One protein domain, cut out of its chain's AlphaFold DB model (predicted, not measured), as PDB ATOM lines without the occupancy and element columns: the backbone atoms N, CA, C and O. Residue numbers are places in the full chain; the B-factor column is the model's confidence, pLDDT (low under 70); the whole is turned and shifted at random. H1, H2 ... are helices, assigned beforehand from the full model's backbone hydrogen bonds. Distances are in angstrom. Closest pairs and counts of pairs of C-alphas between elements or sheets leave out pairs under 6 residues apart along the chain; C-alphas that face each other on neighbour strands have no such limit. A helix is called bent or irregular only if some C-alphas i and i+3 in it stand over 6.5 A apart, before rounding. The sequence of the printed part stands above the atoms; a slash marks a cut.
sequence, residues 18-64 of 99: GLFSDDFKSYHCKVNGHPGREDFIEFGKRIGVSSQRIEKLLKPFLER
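What this domain is: This is residues 18 to 64 of the 99 residues of an uncharacterized protein of Lentisphaerae bacterium GWF2_38_69 (UniProt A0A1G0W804). H3, the longest helix, and H2 form a helical hairpin, and the short H1 sits on the other side of H2 from H3, set loosely there at a steep angle. The chain zigzags through the three helices, with a looped stretch, residues 18 to 26, before H1. The 47 printed residues, with H1, H2 and H3 in that order, are all helix by class and only just compact, close to loose: radius of gyration of the C-alphas 11.0 A, spans 28 by 25 by 15 A.

Where its parts are: H3, residues 51 to 62, is 15.8 A long and ends at C-alpha 62 (-33.480, 12.389, 42.392); it is irregular, with C-alphas 57 and 60 7.0 A apart. H2 is residues 37 to 46, 14.5 A. H1 is residues 27 to 32, beginning at C-alpha 27 (-27.518, 29.528, 45.169).

How they stand to each other: H3 and H2 touch, the closest C-alphas being those of Ile 54 and Gly 44, 6.2 A, at a shallow tilt of 29 degrees, opposite ways. H1 is close to H2 but not clearly touching, Cys 29 to Asp 39 being the closest C-alphas, 7.5 A. H1 and H3 are apart. Every O i to N i+4 pair is within hydrogen-bond range in H1 and H2, and 6 of 8 in H3.

The domain as a whole: The C-alphas of Asp 22 and Arg 64 are farthest apart, 31.9 A. The printed part has no cut, both links are tight, and no printed residue is under 70 in pLDDT.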
ATOM      1  N   GLY A  18     -24.632  22.884  60.207       86.62
ATOM      2  CA  GLY A  18     -25.270  22.274  59.042       86.62
ATOM      3  C   GLY A  18     -24.309  21.403  58.218       86.62
ATOM      4  O   GLY A  18     -23.550  20.612  58.773       86.62
ATOM      5  N   LEU A  19     -24.377  21.511  56.886       90.12
ATOM      6  CA  LEU A  19     -23.622  20.648  55.965       90.12
ATOM      7  C   LEU A  19     -22.143  21.043  55.816       90.12
ATOM      8  O   LEU A  19     -21.317  20.195  55.482       90.12
ATOM      9  N   PHE A  20     -21.807  22.313  56.049       92.56
ATOM     10  CA  PHE A  20     -20.487  22.871  55.767       92.56
ATOM     11  C   PHE A  20     -19.971  23.679  56.955       92.56
ATOM     12  O   PHE A  20     -20.665  24.541  57.479       92.56
ATOM     13  N   SER A  21     -18.725  23.441  57.364       90.88
ATOM     14  CA  SER A  21     -18.117  24.145  58.502       90.88
ATOM     15  C   SER A  21     -17.743  25.604  58.220       90.88
ATOM     16  O   SER A  21     -17.421  26.325  59.161       90.88
ATOM     17  N   ASP A  22     -17.720  25.994  56.946       93.31
ATOM     18  CA  ASP A  22     -17.356  27.312  56.414       93.31
ATOM     19  C   ASP A  22     -18.573  28.085  55.872       93.31
ATOM     20  O   ASP A  22     -18.423  28.973  55.036       93.31
ATOM     21  N   ASP A  23     -19.783  27.714  56.308       89.56
ATOM     22  CA  ASP A  23     -21.047  28.367  55.946       89.56
ATOM     23  C   ASP A  23     -21.350  28.400  54.438       89.56
ATOM     24  O   ASP A  23     -22.180  29.191  53.969       89.56
ATOM     25  N   PHE A  24     -20.715  27.521  53.652       94.12
ATOM     26  CA  PHE A  24     -21.020  27.401  52.234       94.12
ATOM     27  C   PHE A  24     -22.499  27.054  52.022       94.12
ATOM     28  O   PHE A  24     -23.060  26.161  52.659       94.12
ATOM     29  N   LYS A  25     -23.126  27.756  51.075       93.44
ATOM     30  CA  LYS A  25     -24.487  27.494  50.595       93.44
ATOM     31  C   LYS A  25     -24.522  27.698  49.088       93.44
ATOM     32  O   LYS A  25     -24.104  28.759  48.606       93.44
ATOM     33  N   SER A  26     -25.058  26.724  48.359       93.62
ATOM     34  CA  SER A  26     -25.384  26.881  46.940       93.62
ATOM     35  C   SER A  26     -26.369  28.039  46.733       93.62
ATOM     36  O   SER A  26     -27.038  28.490  47.671       93.62
ATOM     37  N   TYR A  27     -26.492  28.531  45.496       91.25
ATOM     38  CA  TYR A  27     -27.518  29.528  45.169       91.25
ATOM     39  C   TYR A  27     -28.913  29.027  45.565       91.25
ATOM     40  O   TYR A  27     -29.669  29.737  46.226       91.25
ATOM     41  N   HIS A  28     -29.208  27.764  45.254       87.25
ATOM     42  CA  HIS A  28     -30.466  27.127  45.612       87.25
ATOM     43  C   HIS A  28     -30.712  27.123  47.128       87.25
ATOM     44  O   HIS A  28     -31.790  27.507  47.574       87.25
ATOM     45  N   CYS A  29     -29.716  26.745  47.933       91.12
ATOM     46  CA  CYS A  29     -29.848  26.746  49.389       91.12
ATOM     47  C   CYS A  29     -30.071  28.156  49.955       91.12
ATOM     48  O   CYS A  29     -30.773  28.306  50.955       91.12
ATOM     49  N   LYS A  30     -29.509  29.195  49.325       91.81
ATOM     50  CA  LYS A  30     -29.739  30.594  49.723       91.81
ATOM     51  C   LYS A  30     -31.170  31.050  49.440       91.81
ATOM     52  O   LYS A  30     -31.723  31.782  50.251       91.81
ATOM     53  N   VAL A  31     -31.756  30.620  48.322       89.12
ATOM     54  CA  VAL A  31     -33.125  30.992  47.929       89.12
ATOM     55  C   VAL A  31     -34.169  30.183  48.702       89.12
ATOM     56  O   VAL A  31     -35.095  30.754  49.265       89.12
ATOM     57  N   ASN A  32     -34.003  28.862  48.766       84.69
ATOM     58  CA  ASN A  32     -35.012  27.951  49.310       84.69
ATOM     59  C   ASN A  32     -34.836  27.663  50.804       84.69
ATOM     60  O   ASN A  32     -35.662  26.973  51.392       84.69
ATOM     61  N   GLY A  33     -33.747  28.133  51.417       88.44
ATOM     62  CA  GLY A  33     -33.424  27.892  52.827       88.44
ATOM     63  C   GLY A  33     -32.997  26.456  53.149       88.44
ATOM     64  O   GLY A  33     -32.574  26.192  54.272       88.44
ATOM     65  N   HIS A  34     -33.057  25.547  52.171       89.25
ATOM     66  CA  HIS A  34     -32.777  24.126  52.336       89.25
ATOM     67  C   HIS A  34     -31.682  23.650  51.363       89.25
ATOM     68  O   HIS A  34     -31.740  23.981  50.172       89.25
ATOM     69  N   PRO A  35     -30.707  22.849  51.836       90.50
ATOM     70  CA  PRO A  35     -29.689  22.236  50.986       90.50
ATOM     71  C   PRO A  35     -30.311  21.359  49.896       90.50
ATOM     72  O   PRO A  35     -31.150  20.500  50.179       90.50
ATOM     73  N   GLY A  36     -29.872  21.557  48.655       90.50
ATOM     74  CA  GLY A  36     -30.339  20.812  47.488       90.50
ATOM     75  C   GLY A  36     -29.232  19.978  46.847       90.50
ATOM     76  O   GLY A  36     -28.133  19.839  47.384       90.50
ATOM     77  N   ARG A  37     -29.499  19.439  45.652       92.25
ATOM     78  CA  ARG A  37     -28.545  18.615  44.886       92.25
ATOM     79  C   ARG A  37     -27.141  19.231  44.793       92.25
ATOM     80  O   ARG A  37     -26.156  18.516  44.954       92.25
ATOM     81  N   GLU A  38     -27.049  20.529  44.516       93.38
ATOM     82  CA  GLU A  38     -25.773  21.235  44.330       93.38
ATOM     83  C   GLU A  38     -24.913  21.243  45.594       93.38
ATOM     84  O   GLU A  38     -23.706  21.020  45.511       93.38
ATOM     85  N   ASP A  39     -25.532  21.416  46.763       94.44
ATOM     86  CA  ASP A  39     -24.842  21.387  48.051       94.44
ATOM     87  C   ASP A  39     -24.218  20.010  48.305       94.44
ATOM     88  O   ASP A  39     -23.063  19.907  48.701       94.44
ATOM     89  N   PHE A  40     -24.920  18.919  47.990       94.44
ATOM     90  CA  PHE A  40     -24.355  17.576  48.164       94.44
ATOM     91  C   PHE A  40     -23.301  17.212  47.113       94.44
ATOM     92  O   PHE A  40     -22.392  16.431  47.408       94.44
ATOM     93  N   ILE A  41     -23.383  17.779  45.905       95.81
ATOM     94  CA  ILE A  41     -22.311  17.658  44.910       95.81
ATOM     95  C   ILE A  41     -21.050  18.357  45.418       95.81
ATOM     96  O   ILE A  41     -19.968  17.773  45.369       95.81
ATOM     97  N   GLU A  42     -21.184  19.584  45.918       97.12
ATOM     98  CA  GLU A  42     -20.060  20.342  46.466       97.12
ATOM     99  C   GLU A  42     -19.461  19.647  47.693       97.12
ATOM    100  O   GLU A  42     -18.247  19.465  47.770       97.12
ATOM    101  N   PHE A  43     -20.306  19.161  48.604       95.88
ATOM    102  CA  PHE A  43     -19.869  18.377  49.754       95.88
ATOM    103  C   PHE A  43     -19.032  17.167  49.326       95.88
ATOM    104  O   PHE A  43     -17.909  16.999  49.798       95.88
ATOM    105  N   GLY A  44     -19.532  16.366  48.376       97.12
ATOM    106  CA  GLY A  44     -18.822  15.199  47.851       97.12
ATOM    107  C   GLY A  44     -17.453  15.542  47.257       97.12
ATOM    108  O   GLY A  44     -16.484  14.825  47.507       97.12
ATOM    109  N   LYS A  45     -17.352  16.658  46.521       97.69
ATOM    110  CA  LYS A  45     -16.079  17.137  45.962       97.69
ATOM    111  C   LYS A  45     -15.079  17.494  47.060       97.69
ATOM    112  O   LYS A  45     -13.930  17.071  46.989       97.69
ATOM    113  N   ARG A  46     -15.516  18.228  48.090       96.88
ATOM    114  CA  ARG A  46     -14.652  18.688  49.193       96.88
ATOM    115  C   ARG A  46     -14.074  17.548  50.024       96.88
ATOM    116  O   ARG A  46     -12.953  17.661  50.505       96.88
ATOM    117  N   ILE A  47     -14.808  16.443  50.153       96.50
ATOM    118  CA  ILE A  47     -14.328  15.240  50.849       96.50
ATOM    119  C   ILE A  47     -13.593  14.251  49.922       96.50
ATOM    120  O   ILE A  47     -13.271  13.141  50.341       96.50
ATOM    121  N   GLY A  48     -13.340  14.620  48.660       97.56
ATOM    122  CA  GLY A  48     -12.545  13.826  47.718       97.56
ATOM    123  C   GLY A  48     -13.280  12.658  47.047       97.56
ATOM    124  O   GLY A  48     -12.635  11.748  46.526       97.56
ATOM    125  N   VAL A  49     -14.617  12.646  47.028       98.06
ATOM    126  CA  VAL A  49     -15.383  11.634  46.282       98.06
ATOM    127  C   VAL A  49     -15.352  11.969  44.790       98.06
ATOM    128  O   VAL A  49     -15.598  13.102  44.385       98.06
ATOM    129  N   SER A  50     -15.087  10.972  43.944       97.81
ATOM    130  CA  SER A  50     -15.083  11.170  42.492       97.81
ATOM    131  C   SER A  50     -16.466  11.558  41.964       97.81
ATOM    132  O   SER A  50     -17.482  11.015  42.404       97.81
ATOM    133  N   SER A  51     -16.522  12.437  40.958       96.56
ATOM    134  CA  SER A  51     -17.784  12.921  40.370       96.56
ATOM    135  C   SER A  51     -18.718  11.785  39.943       96.56
ATOM    136  O   SER A  51     -19.906  11.808  40.257       96.56
ATOM    137  N   GLN A  52     -18.174  10.728  39.328       97.31
ATOM    138  CA  GLN A  52     -18.958   9.558  38.922       97.31
ATOM    139  C   GLN A  52     -19.599   8.840  40.121       97.31
ATOM    140  O   GLN A  52     -20.712   8.321  40.025       97.31
ATOM    141  N   ARG A  53     -18.905   8.784  41.264       97.50
ATOM    142  CA  ARG A  53     -19.448   8.187  42.486       97.50
ATOM    143  C   ARG A  53     -20.471   9.107  43.147       97.50
ATOM    144  O   ARG A  53     -21.486   8.593  43.603       97.50
ATOM    145  N   ILE A  54     -20.253  10.424  43.147       97.69
ATOM    146  CA  ILE A  54     -21.240  11.410  43.619       97.69
ATOM    147  C   ILE A  54     -22.557  11.225  42.861       97.69
ATOM    148  O   ILE A  54     -23.595  11.008  43.480       97.69
ATOM    149  N   GLU A  55     -22.525  11.224  41.528       94.56
ATOM    150  CA  GLU A  55     -23.729  11.056  40.707       94.56
ATOM    151  C   GLU A  55     -24.460   9.744  41.005       94.56
ATOM    152  O   GLU A  55     -25.675   9.745  41.212       94.56
ATOM    153  N   LYS A  56     -23.723   8.629  41.099       96.06
ATOM    154  CA  LYS A  56     -24.297   7.320  41.447       96.06
ATOM    155  C   LYS A  56     -24.956   7.318  42.826       96.06
ATOM    156  O   LYS A  56     -26.014   6.715  42.977       96.06
ATOM    157  N   LEU A  57     -24.346   7.971  43.815       95.62
ATOM    158  CA  LEU A  57     -24.887   8.055  45.173       95.62
ATOM    159  C   LEU A  57     -26.126   8.949  45.249       95.62
ATOM    160  O   LEU A  57     -27.040   8.649  46.012       95.62
ATOM    161  N   LEU A  58     -26.173  10.026  44.462       93.56
ATOM    162  CA  LEU A  58     -27.298  10.961  44.473       93.56
ATOM    163  C   LEU A  58     -28.496  10.479  43.654       93.56
ATOM    164  O   LEU A  58     -29.628  10.830  43.981       93.56
ATOM    165  N   LYS A  59     -28.275   9.660  42.619       91.56
ATOM    166  CA  LYS A  59     -29.321   9.210  41.690       91.56
ATOM    167  C   LYS A  59     -30.603   8.692  42.373       91.56
ATOM    168  O   LYS A  59     -31.673   9.173  42.006       91.56
ATOM    169  N   PRO A  60     -30.554   7.808  43.393       89.62
ATOM    170  CA  PRO A  60     -31.771   7.288  44.022       89.62
ATOM    171  C   PRO A  60     -32.650   8.362  44.679       89.62
ATOM    172  O   PRO A  60     -33.856   8.161  44.812       89.62
ATOM    173  N   PHE A  61     -32.062   9.494  45.079       87.81
ATOM    174  CA  PHE A  61     -32.756  10.608  45.731       87.81
ATOM    175  C   PHE A  61     -33.351  11.612  44.735       87.81
ATOM    176  O   PHE A  61     -34.176  12.439  45.118       87.81
ATOM    177  N   LEU A  62     -32.952  11.536  43.460       84.62
ATOM    178  CA  LEU A  62     -33.480  12.389  42.392       84.62
ATOM    179  C   LEU A  62     -34.744  11.797  41.746       84.62
ATOM    180  O   LEU A  62     -35.585  12.509  41.194       84.62
ATOM    181  N   GLU A  63     -34.915  10.483  41.851       86.56
ATOM    182  CA  GLU A  63     -36.014   9.748  41.230       86.56
ATOM    183  C   GLU A  63     -37.196   9.573  42.195       86.56
ATOM    184  O   GLU A  63     -37.045   9.524  43.419       86.56
ATOM    185  N   ARG A  64     -38.422   9.501  41.659       85.75
ATOM    186  CA  ARG A  64     -39.588   9.136  42.475       85.75
ATOM    187  C   ARG A  64     -39.557   7.632  42.722       85.75
ATOM    188  O   ARG A  64     -39.711   6.840  41.800       85.75
TER     189      ARG A  64